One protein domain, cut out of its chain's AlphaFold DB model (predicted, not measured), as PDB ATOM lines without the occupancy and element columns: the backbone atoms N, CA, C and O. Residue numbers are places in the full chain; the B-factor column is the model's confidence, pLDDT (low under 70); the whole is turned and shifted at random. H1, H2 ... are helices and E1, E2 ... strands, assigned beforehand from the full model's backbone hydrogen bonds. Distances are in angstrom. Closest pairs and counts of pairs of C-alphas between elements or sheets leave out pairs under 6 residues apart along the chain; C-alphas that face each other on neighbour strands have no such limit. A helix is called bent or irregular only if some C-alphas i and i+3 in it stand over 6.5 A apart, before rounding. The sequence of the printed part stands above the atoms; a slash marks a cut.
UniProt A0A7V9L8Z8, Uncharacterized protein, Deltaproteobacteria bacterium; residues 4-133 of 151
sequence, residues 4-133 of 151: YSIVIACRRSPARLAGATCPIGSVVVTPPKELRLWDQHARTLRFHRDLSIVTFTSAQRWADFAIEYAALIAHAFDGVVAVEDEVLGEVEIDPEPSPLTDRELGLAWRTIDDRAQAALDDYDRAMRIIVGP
ATOM      1  N   TYR A   4     144.942 118.348  71.171       81.25
ATOM      2  CA  TYR A   4     144.518 119.103  72.340       81.25
ATOM      3  C   TYR A   4     143.936 118.113  73.355       81.25
ATOM      4  O   TYR A   4     143.081 117.301  72.976       81.25
ATOM      5  N   SER A   5     144.430 118.122  74.597       85.31
ATOM      6  CA  SER A   5     143.988 117.180  75.636       85.31
ATOM      7  C   SER A   5     143.450 117.887  76.875       85.31
ATOM      8  O   SER A   5     144.095 118.764  77.436       85.31
ATOM      9  N   ILE A   6     142.287 117.446  77.347       84.75
ATOM     10  CA  ILE A   6     141.648 117.934  78.568       84.75
ATOM     11  C   ILE A   6     141.597 116.795  79.582       84.75
ATOM     12  O   ILE A   6     141.228 115.668  79.250       84.75
ATOM     13  N   VAL A   7     141.951 117.084  80.827       85.56
ATOM     14  CA  VAL A   7     141.893 116.154  81.954       85.56
ATOM     15  C   VAL A   7     140.745 116.573  82.868       85.56
ATOM     16  O   VAL A   7     140.614 117.730  83.231       85.56
ATOM     17  N   ILE A   8     139.896 115.640  83.273       86.44
ATOM     18  CA  ILE A   8     138.824 115.878  84.237       86.44
ATOM     19  C   ILE A   8     139.041 114.951  85.427       86.44
ATOM     20  O   ILE A   8     139.107 113.732  85.269       86.44
ATOM     21  N   ALA A   9     139.153 115.524  86.619       84.12
ATOM     22  CA  ALA A   9     139.254 114.791  87.869       84.12
ATOM     23  C   ALA A   9     137.871 114.685  88.519       84.12
ATOM     24  O   ALA A   9     137.363 115.659  89.067       84.12
ATOM     25  N   CYS A  10     137.260 113.503  88.455       84.44
ATOM     26  CA  CYS A  10     135.896 113.242  88.910       84.44
ATOM     27  C   CYS A  10     135.866 112.693  90.340       84.44
ATOM     28  O   CYS A  10     136.559 111.716  90.645       84.44
ATOM     29  N   ARG A  11     135.012 113.267  91.199       81.25
ATOM     30  CA  ARG A  11     134.749 112.744  92.552       81.25
ATOM     31  C   ARG A  11     133.804 111.550  92.537       81.25
ATOM     32  O   ARG A  11     133.914 110.666  93.383       81.25
ATOM     33  N   ARG A  12     132.877 111.497  91.575       83.69
ATOM     34  CA  ARG A  12     132.013 110.332  91.343       83.69
ATOM     35  C   ARG A  12     132.581 109.471  90.225       83.69
ATOM     36  O   ARG A  12     133.171 109.982  89.280       83.69
ATOM     37  N   SER A  13     132.364 108.159  90.315       85.94
ATOM     38  CA  SER A  13     132.889 107.199  89.339       85.94
ATOM     39  C   SER A  13     132.339 107.454  87.923       85.94
ATOM     40  O   SER A  13     131.130 107.319  87.708       85.94
ATOM     41  N   PRO A  14     133.206 107.746  86.934       88.25
ATOM     42  CA  PRO A  14     132.845 107.886  85.534       88.25
ATOM     43  C   PRO A  14     132.973 106.559  84.775       88.25
ATOM     44  O   PRO A  14     133.061 106.567  83.552       88.25
ATOM     45  N   ALA A  15     132.975 105.405  85.458       86.69
ATOM     46  CA  ALA A  15     133.183 104.091  84.836       86.69
ATOM     47  C   ALA A  15     132.229 103.799  83.662       86.69
ATOM     48  O   ALA A  15     132.596 103.089  82.734       86.69
ATOM     49  N   ARG A  16     131.030 104.395  83.655       84.06
ATOM     50  CA  ARG A  16     130.073 104.293  82.539       84.06
ATOM     51  C   ARG A  16     130.541 104.944  81.232       84.06
ATOM     52  O   ARG A  16     129.985 104.636  80.188       84.06
ATOM     53  N   LEU A  17     131.525 105.841  81.287       85.19
ATOM     54  CA  LEU A  17     132.162 106.427  80.105       85.19
ATOM     55  C   LEU A  17     133.277 105.537  79.542       85.19
ATOM     56  O   LEU A  17     133.858 105.874  78.513       85.19
ATOM     57  N   ALA A  18     133.624 104.428  80.202       82.06
ATOM     58  CA  ALA A  18     134.646 103.526  79.691       82.06
ATOM     59  C   ALA A  18     134.205 102.963  78.330       82.06
ATOM     60  O   ALA A  18     133.194 102.272  78.230       82.06
ATOM     61  N   GLY A  19     134.964 103.284  77.280       74.50
ATOM     62  CA  GLY A  19     134.633 102.903  75.906       74.50
ATOM     63  C   GLY A  19     133.613 103.813  75.215       74.50
ATOM     64  O   GLY A  19     133.203 103.497  74.101       74.50
ATOM     65  N   ALA A  20     133.214 104.933  75.830       80.56
ATOM     66  CA  ALA A  20     132.424 105.948  75.147       80.56
ATOM     67  C   ALA A  20     133.220 106.527  73.969       80.56
ATOM     68  O   ALA A  20     134.381 106.916  74.102       80.56
ATOM     69  N   THR A  21     132.578 106.584  72.808       78.56
ATOM     70  CA  THR A  21     133.139 107.163  71.587       78.56
ATOM     71  C   THR A  21     132.444 108.481  71.288       78.56
ATOM     72  O   THR A  21     131.229 108.572  71.439       78.56
ATOM     73  N   CYS A  22     133.195 109.473  70.820       84.38
ATOM     74  CA  CYS A  22     132.651 110.715  70.276       84.38
ATOM     75  C   CYS A  22     133.272 110.961  68.889       84.38
ATOM     76  O   CYS A  22     134.380 110.486  68.628       84.38
ATOM     77  N   PRO A  23     132.590 111.665  67.975       89.31
ATOM     78  CA  PRO A  23     133.030 111.781  66.581       89.31
ATOM     79  C   PRO A  23     134.297 112.633  66.401       89.31
ATOM     80  O   PRO A  23     135.005 112.501  65.404       89.31
ATOM     81  N   ILE A  24     134.603 113.500  67.365       90.19
ATOM     82  CA  ILE A  24     135.704 114.469  67.275       90.19
ATOM     83  C   ILE A  24     136.918 114.126  68.144       90.19
ATOM     84  O   ILE A  24     137.925 114.828  68.077       90.19
ATOM     85  N   GLY A  25     136.854 113.069  68.954       88.69
ATOM     86  CA  GLY A  25     137.895 112.781  69.932       88.69
ATOM     87  C   GLY A  25     137.781 111.408  70.580       88.69
ATOM     88  O   GLY A  25     136.978 110.559  70.200       88.69
ATOM     89  N   SER A  26     138.618 111.190  71.585       89.31
ATOM     90  CA  SER A  26     138.664 109.947  72.352       89.31
ATOM     91  C   SER A  26     138.553 110.228  73.842       89.31
ATOM     92  O   SER A  26     139.108 111.212  74.331       89.31
ATOM     93  N   VAL A  27     137.831 109.352  74.543       89.75
ATOM     94  CA  VAL A  27     137.628 109.412  75.991       89.75
ATOM     95  C   VAL A  27     138.360 108.243  76.629       89.75
ATOM     96  O   VAL A  27     138.105 107.083  76.306       89.75
ATOM     97  N   VAL A  28     139.259 108.539  77.562       90.75
ATOM     98  CA  VAL A  28     139.974 107.530  78.346       90.75
ATOM     99  C   VAL A  28     139.628 107.711  79.812       90.75
ATOM    100  O   VAL A  28     139.902 108.755  80.397       90.75
ATOM    101  N   VAL A  29     139.051 106.676  80.418       89.38
ATOM    102  CA  VAL A  29     138.796 106.630  81.860       89.38
ATOM    103  C   VAL A  29     139.932 105.871  82.534       89.38
ATOM    104  O   VAL A  29     140.160 104.694  82.260       89.38
ATOM    105  N   THR A  30     140.647 106.547  83.424       85.69
ATOM    106  CA  THR A  30     141.721 105.966  84.230       85.69
ATOM    107  C   THR A  30     141.161 105.515  85.584       85.69
ATOM    108  O   THR A  30     140.311 106.215  86.145       85.69
ATOM    109  N   PRO A  31     141.640 104.384  86.145       76.25
ATOM    110  CA  PRO A  31     141.266 103.951  87.489       76.25
ATOM    111  C   PRO A  31     141.491 105.038  88.551       76.25
ATOM    112  O   PRO A  31     142.363 105.893  88.352       76.25
ATOM    113  N   PRO A  32     140.763 104.985  89.684       79.50
ATOM    114  CA  PRO A  32     140.923 105.941  90.772       79.50
ATOM    115  C   PRO A  32     142.373 106.039  91.252       79.50
ATOM    116  O   PRO A  32     143.050 105.023  91.432       79.50
ATOM    117  N   LYS A  33     142.851 107.267  91.456       75.62
ATOM    118  CA  LYS A  33     144.185 107.566  91.989       75.62
ATOM    119  C   LYS A  33     144.098 108.682  93.025       75.62
ATOM    120  O   LYS A  33     143.157 109.471  93.042       75.62
ATOM    121  N   GLU A  34     145.101 108.748  93.891       73.75
ATOM    122  CA  GLU A  34     145.283 109.881  94.795       73.75
ATOM    123  C   GLU A  34     145.918 111.049  94.031       73.75
ATOM    124  O   GLU A  34     146.913 110.871  93.325       73.75
ATOM    125  N   LEU A  35     145.327 112.239  94.156       69.62
ATOM    126  CA  LEU A  35     145.750 113.446  93.450       69.62
ATOM    127  C   LEU A  35     145.909 114.618  94.412       69.62
ATOM    128  O   LEU A  35     145.226 114.724  95.432       69.62
ATOM    129  N   ARG A  36     146.810 115.532  94.051       67.88
ATOM    130  CA  ARG A  36     146.984 116.818  94.725       67.88
ATOM    131  C   ARG A  36     146.410 117.894  93.824       67.88
ATOM    132  O   ARG A  36     146.949 118.125  92.748       67.88
ATOM    133  N   LEU A  37     145.326 118.520  94.260       68.06
ATOM    134  CA  LEU A  37     144.682 119.607  93.530       68.06
ATOM    135  C   LEU A  37     144.958 120.928  94.243       68.06
ATOM    136  O   LEU A  37     144.997 120.984  95.475       68.06
ATOM    137  N   TRP A  38     145.173 121.988  93.469       65.81
ATOM    138  CA  TRP A  38     145.257 123.340  94.004       65.81
ATOM    139  C   TRP A  38     143.847 123.853  94.285       65.81
ATOM    140  O   TRP A  38     143.041 123.993  93.371       65.81
ATOM    141  N   ASP A  39     143.549 124.119  95.551       66.38
ATOM    142  CA  ASP A  39     142.339 124.819  95.959       66.38
ATOM    143  C   ASP A  39     142.611 126.322  95.873       66.38
ATOM    144  O   ASP A  39     143.370 126.880  96.673       66.38
ATOM    145  N   GLN A  40     141.995 126.976  94.893       63.19
ATOM    146  CA  GLN A  40     142.158 128.408  94.660       63.19
ATOM    147  C   GLN A  40     141.487 129.285  95.726       63.19
ATOM    148  O   GLN A  40     142.010 130.358  96.036       63.19
ATOM    149  N   HIS A  41     140.428 128.798  96.376       59.28
ATOM    150  CA  HIS A  41     139.749 129.501  97.465       59.28
ATOM    151  C   HIS A  41     140.593 129.495  98.741       59.28
ATOM    152  O   HIS A  41     140.794 130.531  99.375       59.28
ATOM    153  N   ALA A  42     141.138 128.332  99.103       65.31
ATOM    154  CA  ALA A  42     142.000 128.198 100.276       65.31
ATOM    155  C   ALA A  42     143.470 128.542  99.996       65.31
ATOM    156  O   ALA A  42     144.264 128.568 100.934       65.31
ATOM    157  N   ARG A  43     143.846 128.771  98.729       74.00
ATOM    158  CA  ARG A  43     145.233 128.961  98.262       74.00
ATOM    159  C   ARG A  43     146.185 127.886  98.792       74.00
ATOM    160  O   ARG A  43     147.284 128.181  99.262       74.00
ATOM    161  N   THR A  44     145.739 126.632  98.767       64.75
ATOM    162  CA  THR A  44     146.488 125.488  99.305       64.75
ATOM    163  C   THR A  44     146.362 124.268  98.407       64.75
ATOM    164  O   THR A  44     145.364 124.078  97.721       64.75
ATOM    165  N   LEU A  45     147.373 123.395  98.432       65.31
ATOM    166  CA  LEU A  45     147.269 122.068  97.826       65.31
ATOM    167  C   LEU A  45     146.473 121.146  98.752       65.31
ATOM    168  O   LEU A  45     146.910 120.871  99.872       65.31
ATOM    169  N   ARG A  46     145.350 120.619  98.263       63.72
ATOM    170  CA  ARG A  46     144.560 119.596  98.952       63.72
ATOM    171  C   ARG A  46     144.783 118.228  98.330       63.72
ATOM    172  O   ARG A  46     144.874 118.076  97.113       63.72
ATOM    173  N   PHE A  47     144.863 117.221  99.192       67.50
ATOM    174  CA  PHE A  47     144.896 115.827  98.776       67.50
ATOM    175  C   PHE A  47     143.472 115.324  98.606       67.50
ATOM    176  O   PHE A  47     142.659 115.418  99.527       67.50
ATOM    177  N   HIS A  48     143.195 114.771  97.436       70.81
ATOM    178  CA  HIS A  48     141.946 114.104  97.133       70.81
ATOM    179  C   HIS A  48     142.237 112.640  96.830       70.81
ATOM    180  O   HIS A  48     143.060 112.313  95.974       70.81
ATOM    181  N   ARG A  49     141.566 111.758  97.567       70.44
ATOM    182  CA  ARG A  49     141.641 110.312  97.367       70.44
ATOM    183  C   ARG A  49     140.517 109.857  96.454       70.44
ATOM    184  O   ARG A  49     139.497 110.532  96.346       70.44
ATOM    185  N   ASP A  50     140.744 108.719  95.810       75.44
ATOM    186  CA  ASP A  50     139.750 108.007  95.005       75.44
ATOM    187  C   ASP A  50     139.157 108.825  93.843       75.44
ATOM    188  O   ASP A  50     138.042 108.566  93.391       75.44
ATOM    189  N   LEU A  51     139.922 109.787  93.312       79.50
ATOM    190  CA  LEU A  51     139.510 110.546  92.135       79.50
ATOM    191  C   LEU A  51     139.746 109.727  90.873       79.50
ATOM    192  O   LEU A  51     140.852 109.248  90.614       79.50
ATOM    193  N   SER A  52     138.701 109.597  90.065       84.88
ATOM    194  CA  SER A  52     138.811 108.998  88.738       84.88
ATOM    195  C   SER A  52     139.199 110.070  87.731       84.88
ATOM    196  O   SER A  52     138.645 111.165  87.759       84.88
ATOM    197  N   ILE A  53     140.123 109.754  86.828       87.00
ATOM    198  CA  ILE A  53     140.536 110.691  85.782       87.00
ATOM    199  C   ILE A  53     139.873 110.323  84.467       87.00
ATOM    200  O   ILE A  53     139.952 109.176  84.029       87.00
ATOM    201  N   VAL A  54     139.265 111.309  83.821       88.38
ATOM    202  CA  VAL A  54     138.835 111.222  82.430       88.38
ATOM    203  C   VAL A  54     139.752 112.101  81.596       88.38
ATOM    204  O   VAL A  54     139.927 113.271  81.904       88.38
ATOM    205  N   THR A  55     140.344 111.553  80.546       88.88
ATOM    206  CA  THR A  55     141.109 112.329  79.570       88.88
ATOM    207  C   THR A  55     140.341 112.363  78.261       88.88
ATOM    208  O   THR A  55     139.967 111.314  77.736       88.88
ATOM    209  N   PHE A  56     140.105 113.568  77.753       88.31
ATOM    210  CA  PHE A  56     139.513 113.811  76.449       88.31
ATOM    211  C   PHE A  56     140.587 114.339  75.502       88.31
ATOM    212  O   PHE A  56     141.161 115.395  75.758       88.31
ATOM    213  N   THR A  57     140.851 113.637  74.403       88.56
ATOM    214  CA  THR A  57     141.850 114.055  73.407       88.56
ATOM    215  C   THR A  57     141.191 114.259  72.051       88.56
ATOM    216  O   THR A  57     140.488 113.373  71.562       88.56
ATOM    217  N   SER A  58     141.450 115.409  71.428       89.00
ATOM    218  CA  SER A  58     140.873 115.820  70.146       89.00
ATOM    219  C   SER A  58     141.895 116.550  69.266       89.00
ATOM    220  O   SER A  58     142.953 116.981  69.727       89.00
ATOM    221  N   ALA A  59     141.608 116.680  67.970       88.69
ATOM    222  CA  ALA A  59     142.387 117.554  67.097       88.69
ATOM    223  C   ALA A  59     142.131 119.024  67.466       88.69
ATOM    224  O   ALA A  59     140.991 119.413  67.695       88.69
ATOM    225  N   GLN A  60     143.168 119.869  67.437       85.88
ATOM    226  CA  GLN A  60     143.073 121.261  67.907       85.88
ATOM    227  C   GLN A  60     141.969 122.095  67.228       85.88
ATOM    228  O   GLN A  60     141.371 122.960  67.856       85.88
ATOM    229  N   ARG A  61     141.642 121.808  65.962       87.62
ATOM    230  CA  ARG A  61     140.540 122.469  65.233       87.62
ATOM    231  C   ARG A  61     139.142 122.220  65.827       87.62
ATOM    232  O   ARG A  61     138.203 122.893  65.430       87.62
ATOM    233  N   TRP A  62     139.006 121.248  66.726       90.88
ATOM    234  CA  TRP A  62     137.759 120.879  67.400       90.88
ATOM    235  C   TRP A  62     137.810 121.183  68.906       90.88
ATOM    236  O   TRP A  62     137.109 120.538  69.687       90.88
ATOM    237  N   ALA A  63     138.666 122.123  69.326       85.62
ATOM    238  CA  ALA A  63     138.862 122.465  70.734       85.62
ATOM    239  C   ALA A  63     137.561 122.900  71.430       85.62
ATOM    240  O   ALA A  63     137.298 122.433  72.533       85.62
ATOM    241  N   ASP A  64     136.713 123.695  70.771       85.94
ATOM    242  CA  ASP A  64     135.453 124.176  71.359       85.94
ATOM    243  C   ASP A  64     134.530 123.016  71.761       85.94
ATOM    244  O   ASP A  64     134.071 122.932  72.898       85.94
ATOM    245  N   PHE A  65     134.339 122.045  70.866       90.12
ATOM    246  CA  PHE A  65     133.566 120.842  71.169       90.12
ATOM    247  C   PHE A  65     134.231 119.988  72.256       90.12
ATOM    248  O   PHE A  65     133.537 119.445  73.112       90.12
ATOM    249  N   ALA A  66     135.564 119.877  72.257       88.00
ATOM    250  CA  ALA A  66     136.287 119.163  73.310       88.00
ATOM    251  C   ALA A  66     136.016 119.767  74.699       88.00
ATOM    252  O   ALA A  66     135.792 119.026  75.657       88.00
ATOM    253  N   ILE A  67     135.982 121.102  74.793       86.69
ATOM    254  CA  ILE A  67     135.639 121.836  76.015       86.69
ATOM    255  C   ILE A  67     134.190 121.549  76.429       86.69
ATOM    256  O   ILE A  67     133.944 121.273  77.601       86.69
ATOM    257  N   GLU A  68     133.241 121.534  75.487       89.44
ATOM    258  CA  GLU A  68     131.841 121.194  75.778       89.44
ATOM    259  C   GLU A  68     131.684 119.769  76.342       89.44
ATOM    260  O   GLU A  68     131.009 119.582  77.360       89.44
ATOM    261  N   TYR A  69     132.344 118.764  75.747       90.69
ATOM    262  CA  TYR A  69     132.345 117.399  76.295       90.69
ATOM    263  C   TYR A  69     132.964 117.357  77.693       90.69
ATOM    264  O   TYR A  69     132.409 116.725  78.592       90.69
ATOM    265  N   ALA A  70     134.102 118.023  77.896       87.94
ATOM    266  CA  ALA A  70     134.770 118.049  79.192       87.94
ATOM    267  C   ALA A  70     133.902 118.702  80.277       87.94
ATOM    268  O   ALA A  70     133.799 118.156  81.376       87.94
ATOM    269  N   ALA A  71     133.229 119.811  79.964       86.44
ATOM    270  CA  ALA A  71     132.305 120.485  80.873       86.44
ATOM    271  C   ALA A  71     131.108 119.592  81.236       86.44
ATOM    272  O   ALA A  71     130.754 119.483  82.411       86.44
ATOM    273  N   LEU A  72     130.530 118.884  80.257       89.00
ATOM    274  CA  LEU A  72     129.458 117.917  80.502       89.00
ATOM    275  C   LEU A  72     129.908 116.794  81.450       89.00
ATOM    276  O   LEU A  72     129.183 116.441  82.381       89.00
ATOM    277  N   ILE A  73     131.100 116.234  81.227       89.12
ATOM    278  CA  ILE A  73     131.671 115.177  82.075       89.12
ATOM    279  C   ILE A  73     131.905 115.711  83.490       89.12
ATOM    280  O   ILE A  73     131.475 115.092  84.462       89.12
ATOM    281  N   ALA A  74     132.544 116.872  83.619       86.69
ATOM    282  CA  ALA A  74     132.791 117.500  84.909       86.69
ATOM    283  C   ALA A  74     131.483 117.712  85.684       86.69
ATOM    284  O   ALA A  74     131.360 117.273  86.826       86.69
ATOM    285  N   HIS A  75     130.457 118.251  85.032       85.69
ATOM    286  CA  HIS A  75     129.162 118.464  85.661       85.69
ATOM    287  C   HIS A  75     128.465 117.148  86.068       85.69
ATOM    288  O   HIS A  75     127.983 117.004  87.193       85.69
ATOM    289  N   ALA A  76     128.451 116.138  85.194       88.50
ATOM    290  CA  ALA A  76     127.758 114.873  85.451       88.50
ATOM    291  C   ALA A  76     128.387 114.024  86.571       88.50
ATOM    292  O   ALA A  76     127.702 113.187  87.170       88.50
ATOM    293  N   PHE A  77     129.681 114.202  86.846       87.06
ATOM    294  CA  PHE A  77     130.436 113.361  87.782       87.06
ATOM    295  C   PHE A  77     131.060 114.124  88.952       87.06
ATOM    296  O   PHE A  77     131.932 113.567  89.625       87.06
ATOM    297  N   ASP A  78     130.589 115.346  89.227       81.56
ATOM    298  CA  ASP A  78     131.154 116.216  90.270       81.56
ATOM    299  C   ASP A  78     132.684 116.305  90.118       81.56
ATOM    300  O   ASP A  78     133.470 115.876  90.970       81.56
ATOM    301  N   GLY A  79     133.101 116.690  88.915       75.00
ATOM    302  CA  GLY A  79     134.483 116.719  88.478       75.00
ATOM    303  C   GLY A  79     135.017 118.129  88.297       75.00
ATOM    304  O   GLY A  79     134.275 119.073  88.048       75.00
ATOM    305  N   VAL A  80     136.335 118.250  88.399       72.12
ATOM    306  CA  VAL A  80     137.087 119.484  88.152       72.12
ATOM    307  C   VAL A  80     137.882 119.309  86.862       72.12
ATOM    308  O   VAL A  80     138.535 118.281  86.675       72.12
ATOM    309  N   VAL A  81     137.824 120.294  85.967       67.12
ATOM    310  CA  VAL A  81     138.566 120.293  84.696       67.12
ATOM    311  C   VAL A  81     139.975 120.860  84.911       67.12
ATOM    312  O   VAL A  81     140.140 121.888  85.558       67.12
ATOM    313  N   ALA A  82     140.986 120.197  84.358       62.78
ATOM    314  CA  ALA A  82     142.384 120.611  84.297       62.78
ATOM    315  C   ALA A  82     142.918 120.400  82.866       62.78
ATOM    316  O   ALA A  82     142.526 119.454  82.187       62.78
ATOM    317  N   VAL A  83     143.815 121.252  82.372       57.09
ATOM    318  CA  VAL A  83     144.318 121.163  80.988       57.09
ATOM    319  C   VAL A  83     145.840 121.270  80.999       57.09
ATOM    320  O   VAL A  83     146.372 122.253  81.481       57.09
ATOM    321  N   GLU A  84     146.532 120.263  80.461       49.31
ATOM    322  CA  GLU A  84     147.965 120.319  80.092       49.31
ATOM    323  C   GLU A  84     148.907 120.999  81.115       49.31
ATOM    324  O   GLU A  84     149.531 122.010  80.816       49.31
ATOM    325  N   ASP A  85     149.033 120.425  82.319       41.09
ATOM    326  CA  ASP A  85     149.981 120.840  83.378       41.09
ATOM    327  C   ASP A  85     149.861 122.298  83.890       41.09
ATOM    328  O   ASP A  85     150.555 122.678  84.836       41.09
ATOM    329  N   GLU A  86     148.905 123.077  83.377       38.81
ATOM    330  CA  GLU A  86     148.408 124.321  83.959       38.81
ATOM    331  C   GLU A  86     146.968 124.125  84.460       38.81
ATOM    332  O   GLU A  86     146.060 123.680  83.758       38.81
ATOM    333  N   VAL A  87     146.705 124.492  85.714       45.53
ATOM    334  CA  VAL A  87     145.320 124.693  86.152       45.53
ATOM    335  C   VAL A  87     144.827 125.938  85.409       45.53
ATOM    336  O   VAL A  87     145.103 127.047  85.857       45.53
ATOM    337  N   LEU A  88     144.130 125.779  84.275       43.31
ATOM    338  CA  LEU A  88     143.595 126.882  83.446       43.31
ATOM    339  C   LEU A  88     142.489 127.717  84.136       43.31
ATOM    340  O   LEU A  88     141.730 128.427  83.483       43.31
ATOM    341  N   GLY A  89     142.411 127.674  85.465       42.72
ATOM    342  CA  GLY A  89     141.279 128.147  86.244       42.72
ATOM    343  C   GLY A  89     140.225 127.057  86.384       42.72
ATOM    344  O   GLY A  89     140.092 126.167  85.542       42.72
ATOM    345  N   GLU A  90     139.481 127.114  87.490       42.03
ATOM    346  CA  GLU A  90     138.171 126.472  87.529       42.03
ATOM    347  C   GLU A  90     137.408 127.011  86.312       42.03
ATOM    348  O   GLU A  90     137.192 128.216  86.200       42.03
ATOM    349  N   VAL A  91     136.998 126.140  85.384       45.12
ATOM    350  CA  VAL A  91     135.750 126.440  84.684       45.12
ATOM    351  C   VAL A  91     134.773 126.643  85.832       45.12
ATOM    352  O   VAL A  91     134.582 125.699  86.602       45.12
ATOM    353  N   GLU A  92     134.288 127.873  86.026       39.56
ATOM    354  CA  GLU A  92     133.215 128.190  86.967       39.56
ATOM    355  C   GLU A  92     131.992 127.395  86.505       39.56
ATOM    356  O   GLU A  92     131.109 127.871  85.796       39.56
ATOM    357  N   ILE A  93     131.991 126.108  86.838       46.53
ATOM    358  CA  ILE A  93     130.787 125.323  86.939       46.53
ATOM    359  C   ILE A  93     130.134 125.958  88.150       46.53
ATOM    360  O   ILE A  93     130.655 125.857  89.262       46.53
ATOM    361  N   ASP A  94     129.080 126.717  87.873       42.25
ATOM    362  CA  ASP A  94     128.149 127.265  88.848       42.25
ATOM    363  C   ASP A  94     128.079 126.320  90.070       42.25
ATOM    364  O   ASP A  94     128.010 125.108  89.873       42.25
ATOM    365  N   PRO A  95     128.191 126.778  91.326       43.59
ATOM    366  CA  PRO A  95     128.187 125.882  92.487       43.59
ATOM    367  C   PRO A  95     126.847 125.155  92.720       43.59
ATOM    368  O   PRO A  95     126.770 124.294  93.599       43.59
ATOM    369  N   GLU A  96     125.792 125.486  91.966       49.53
ATOM    370  CA  GLU A  96     124.424 124.998  92.187       49.53
ATOM    371  C   GLU A  96     123.865 123.854  91.313       49.53
ATOM    372  O   GLU A  96     122.793 123.350  91.664       49.53
ATOM    373  N   PRO A  97     124.468 123.352  90.222       54.50
ATOM    374  CA  PRO A  97     123.823 122.324  89.450       54.50
ATOM    375  C   PRO A  97     124.194 120.977  90.081       54.50
ATOM    376  O   PRO A  97     125.333 120.504  90.059       54.50
ATOM    377  N   SER A  98     123.181 120.348  90.673       70.69
ATOM    378  CA  SER A  98     123.253 118.946  91.074       70.69
ATOM    379  C   SER A  98     123.738 118.098  89.891       70.69
ATOM    380  O   SER A  98     123.340 118.375  88.759       70.69
ATOM    381  N   PRO A  99     124.564 117.061  90.114       79.06
ATOM    382  CA  PRO A  99     125.033 116.210  89.031       79.06
ATOM    383  C   PRO A  99     123.872 115.672  88.191       79.06
ATOM    384  O   PRO A  99     122.856 115.247  88.747       79.06
ATOM    385  N   LEU A 100     124.051 115.635  86.871       84.44
ATOM    386  CA  LEU A 100     123.020 115.164  85.944       84.44
ATOM    387  C   LEU A 100     122.545 113.743  86.270       84.44
ATOM    388  O   LEU A 100     123.342 112.829  86.525       84.44
ATOM    389  N   THR A 101     121.236 113.530  86.159       86.75
ATOM    390  CA  THR A 101     120.654 112.187  86.100       86.75
ATOM    391  C   THR A 101     121.080 111.465  84.819       86.75
ATOM    392  O   THR A 101     121.506 112.075  83.837       86.75
ATOM    393  N   ASP A 102     120.920 110.141  84.782       84.75
ATOM    394  CA  ASP A 102     121.289 109.324  83.616       84.75
ATOM    395  C   ASP A 102     120.551 109.745  82.342       84.75
ATOM    396  O   ASP A 102     121.119 109.751  81.249       84.75
ATOM    397  N   ARG A 103     119.280 110.134  82.488       88.44
ATOM    398  CA  ARG A 103     118.467 110.627  81.378       88.44
ATOM    399  C   ARG A 103     118.990 111.962  80.858       88.44
ATOM    400  O   ARG A 103     119.072 112.137  79.644       88.44
ATOM    401  N   GLU A 104     119.309 112.889  81.755       90.62
ATOM    402  CA  GLU A 104     119.821 114.212  81.387       90.62
ATOM    403  C   GLU A 104     121.200 114.106  80.745       90.62
ATOM    404  O   GLU A 104     121.412 114.697  79.690       90.62
ATOM    405  N   LEU A 105     122.090 113.272  81.296       89.38
ATOM    406  CA  LEU A 105     123.385 113.003  80.679       89.38
ATOM    407  C   LEU A 105     123.214 112.421  79.273       89.38
ATOM    408  O   LEU A 105     123.848 112.895  78.336       89.38
ATOM    409  N   GLY A 106     122.344 111.420  79.100       88.88
ATOM    410  CA  GLY A 106     122.109 110.815  77.788       88.88
ATOM    411  C   GLY A 106     121.519 111.792  76.763       88.88
ATOM    412  O   GLY A 106     121.788 111.674  75.570       88.88
ATOM    413  N   LEU A 107     120.712 112.763  77.201       92.69
ATOM    414  CA  LEU A 107     120.202 113.831  76.336       92.69
ATOM    415  C   LEU A 107     121.293 114.843  75.986       92.69
ATOM    416  O   LEU A 107     121.475 115.135  74.809       92.69
ATOM    417  N   ALA A 108     122.032 115.334  76.978       90.12
ATOM    418  CA  ALA A 108     123.101 116.303  76.770       90.12
ATOM    419  C   ALA A 108     124.210 115.743  75.867       90.12
ATOM    420  O   ALA A 108     124.631 116.420  74.934       90.12
ATOM    421  N   TRP A 109     124.615 114.488  76.081       91.50
ATOM    422  CA  TRP A 109     125.639 113.825  75.273       91.50
ATOM    423  C   TRP A 109     125.246 113.749  73.794       91.50
ATOM    424  O   TRP A 109     126.011 114.173  72.932       91.50
ATOM    425  N   ARG A 110     124.020 113.291  73.499       92.62
ATOM    426  CA  ARG A 110     123.508 113.222  72.120       92.62
ATOM    427  C   ARG A 110     123.448 114.588  71.445       92.62
ATOM    428  O   ARG A 110     123.811 114.699  70.284       92.62
ATOM    429  N   THR A 111     123.046 115.630  72.172       93.81
ATOM    430  CA  THR A 111     123.010 116.996  71.628       93.81
ATOM    431  C   THR A 111     124.395 117.474  71.183       93.81
ATOM    432  O   THR A 111     124.506 118.142  70.154       93.81
ATOM    433  N   ILE A 112     125.451 117.153  71.939       93.00
ATOM    434  CA  ILE A 112     126.824 117.508  71.553       93.00
ATOM    435  C   ILE A 112     127.271 116.660  70.353       93.00
ATOM    436  O   ILE A 112     127.798 117.224  69.394       93.00
ATOM    437  N   ASP A 113     126.996 115.348  70.359       93.69
ATOM    438  CA  ASP A 113     127.309 114.448  69.235       93.69
ATOM    439  C   ASP A 113     126.671 114.929  67.919       93.69
ATOM    440  O   ASP A 113     127.364 115.037  66.905       93.69
ATOM    441  N   ASP A 114     125.381 115.283  67.930       94.50
ATOM    442  CA  ASP A 114     124.651 115.745  66.741       94.50
ATOM    443  C   ASP A 114     125.250 117.044  66.175       94.50
ATOM    444  O   ASP A 114     125.443 117.184  64.964       94.50
ATOM    445  N   ARG A 115     125.595 117.998  67.053       93.94
ATOM    446  CA  ARG A 115     126.243 119.260  66.654       93.94
ATOM    447  C   ARG A 115     127.635 119.022  66.078       93.94
ATOM    448  O   ARG A 115     127.992 119.638  65.074       93.94
ATOM    449  N   ALA A 116     128.412 118.137  66.696       93.00
ATOM    450  CA  ALA A 116     129.746 117.788  66.231       93.00
ATOM    451  C   ALA A 116     129.695 117.100  64.858       93.00
ATOM    452  O   ALA A 116     130.490 117.428  63.977       93.00
ATOM    453  N   GLN A 117     128.728 116.202  64.643       94.00
ATOM    454  CA  GLN A 117     128.539 115.541  63.354       94.00
ATOM    455  C   GLN A 117     128.136 116.529  62.254       94.00
ATOM    456  O   GLN A 117     128.718 116.503  61.172       94.00
ATOM    457  N   ALA A 118     127.208 117.448  62.535       93.19
ATOM    458  CA  ALA A 118     126.828 118.484  61.576       93.19
ATOM    459  C   ALA A 118     128.030 119.360  61.169       93.19
ATOM    460  O   ALA A 118     128.235 119.627  59.985       93.19
ATOM    461  N   ALA A 119     128.871 119.746  62.135       91.81
ATOM    462  CA  ALA A 119     130.080 120.521  61.865       91.81
ATOM    463  C   ALA A 119     131.111 119.748  61.022       91.81
ATOM    464  O   ALA A 119     131.772 120.335  60.161       91.81
ATOM    465  N   LEU A 120     131.245 118.435  61.241       92.00
ATOM    466  CA  LEU A 120     132.097 117.562  60.428       92.00
ATOM    467  C   LEU A 120     131.593 117.471  58.983       92.00
ATOM    468  O   LEU A 120     132.382 117.644  58.053       92.00
ATOM    469  N   ASP A 121     130.291 117.270  58.793       93.06
ATOM    470  CA  ASP A 121     129.677 117.171  57.466       93.06
ATOM    471  C   ASP A 121     129.820 118.481  56.671       93.06
ATOM    472  O   ASP A 121     130.112 118.465  55.468       93.06
ATOM    473  N   ASP A 122     129.656 119.628  57.338       91.44
ATOM    474  CA  ASP A 122     129.845 120.948  56.734       91.44
ATOM    475  C   ASP A 122     131.314 121.214  56.378       91.44
ATOM    476  O   ASP A 122     131.603 121.733  55.293       91.44
ATOM    477  N   TYR A 123     132.254 120.804  57.235       88.25
ATOM    478  CA  TYR A 123     133.685 120.885  56.943       88.25
ATOM    479  C   TYR A 123     134.062 120.035  55.725       88.25
ATOM    480  O   TYR A 123     134.716 120.529  54.801       88.25
ATOM    481  N   ASP A 124     133.605 118.784  55.672       88.31
ATOM    482  CA  ASP A 124     133.849 117.886  54.543       88.31
ATOM    483  C   ASP A 124     133.254 118.437  53.243       88.31
ATOM    484  O   ASP A 124     133.887 118.380  52.181       88.31
ATOM    485  N   ARG A 125     132.055 119.029  53.313       88.50
ATOM    486  CA  ARG A 125     131.430 119.715  52.177       88.50
ATOM    487  C   ARG A 125     132.274 120.899  51.709       88.50
ATOM    488  O   ARG A 125     132.541 121.005  50.510       88.50
ATOM    489  N   ALA A 126     132.722 121.758  52.621       86.12
ATOM    490  CA  ALA A 126     133.557 122.912  52.296       86.12
ATOM    491  C   ALA A 126     134.899 122.488  51.674       86.12
ATOM    492  O   ALA A 126     135.310 123.024  50.642       86.12
ATOM    493  N   MET A 127     135.548 121.463  52.227       81.69
ATOM    494  CA  MET A 127     136.815 120.945  51.713       81.69
ATOM    495  C   MET A 127     136.678 120.314  50.324       81.69
ATOM    496  O   MET A 127     137.559 120.500  49.482       81.69
ATOM    497  N   ARG A 128     135.564 119.634  50.022       76.69
ATOM    498  CA  ARG A 128     135.284 119.138  48.660       76.69
ATOM    499  C   ARG A 128     135.139 120.272  47.646       76.69
ATOM    500  O   ARG A 128     135.597 120.119  46.518       76.69
ATOM    501  N   ILE A 129     134.551 121.404  48.032       71.62
ATOM    502  CA  ILE A 129     134.399 122.577  47.153       71.62
ATOM    503  C   ILE A 129     135.749 123.267  46.907       71.62
ATOM    504  O   ILE A 129     136.002 123.727  45.798       71.62
ATOM    505  N   ILE A 130     136.632 123.307  47.908       60.94
ATOM    506  CA  ILE A 130     137.951 123.954  47.805       60.94
ATOM    507  C   ILE A 130     138.961 123.078  47.039       60.94
ATOM    508  O   ILE A 130     139.753 123.594  46.252       60.94
ATOM    509  N   VAL A 131     138.936 121.755  47.229       56.97
ATOM    510  CA  VAL A 131     139.887 120.817  46.593       56.97
ATOM    511  C   VAL A 131     139.369 120.277  45.249       56.97
ATOM    512  O   VAL A 131     140.158 119.935  44.367       56.97
ATOM    513  N   GLY A 132     138.051 120.257  45.043       47.59
ATOM    514  CA  GLY A 132     137.391 119.794  43.816       47.59
ATOM    515  C   GLY A 132     137.808 120.478  42.499       47.59
ATOM    516  O   GLY A 132     137.871 119.780  41.486       47.59
ATOM    517  N   PRO A 133     138.166 121.779  42.447       49.72
ATOM    518  CA  PRO A 133     138.604 122.412  41.203       49.72
ATOM    519  C   PRO A 133     140.076 122.115  40.872       49.72
ATOM    520  O   PRO A 133     140.471 122.211  39.713       49.72
TER     521      PRO A 133
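What this domain is: This is residues 4 to 133 of the 151 residues of an uncharacterized protein of Deltaproteobacteria bacterium (UniProt A0A7V9L8Z8). A twisted sheet of four strands has helix H1 along one face, and the long helix H2 packs on H1 with residues 105 to 116, running back past it. Residues 121 to 133, mostly of H2, stick out, and the E2-E3 hairpin bends sharply. The printed part has 130 residues, in the order E1, E2, E3, H1, E4, H2; the antiparallel sheet runs E2, E3, E1, E4. Of mixed class, it is only just compact, close to loose, with a radius of gyration of the C-alphas of 16.4 A and spans of 59 by 32 by 27 A.

Where its parts are: E1, residues 4 to 10, begins at C-alpha 4 (144.518, 119.103, 72.340). E2, residues 25 to 39, and E3, residues 44 to 59, measure 29.0 and 33.4 A; each bends by 99 degrees, at residues 33 and 49. H1, residues 60 to 76, measures 24.1 A and is irregular, with C-alphas 61 and 64 8.1 A apart. E4 is residues 79 to 83. H2, residues 102 to 131, measures 43.0 A and ends at C-alpha 131 (139.887, 120.817, 46.593).

How they stand to each other: Within hydrogen-bond range are N 28 and O 55, 2.9 A, across the antiparallel hairpin of E2 and E3; N 8 and O 54, 2.7 A, across the antiparallel neighbours E1 and E3; and N 7 and O 82, 2.8 A, across the antiparallel neighbours E1 and E4. H1 is on the sheet at a height of 7.4 A, over E3 and E1; E3, H1 and E4 form a split strand-helix-strand unit, E1 between its strands, with a right-handed crossover. H1 and H2 touch, closest at the C-alphas of Ala 76 and Leu 105, 6.7 A, at a shallow tilt of 5 degrees, opposite ways. Every O i to N i+4 pair is within range in H2, 11 of 13 in H1.

The domain as a whole: The C-alphas of Ala 42 and Pro 133 are farthest apart, 59.5 A. The printed part has no cut; the links E1 to E2 and E4 to H2 are long. pLDDT is under 70 at residues 35 to 42, 44 to 47, 81 to 97 and 130 to 133.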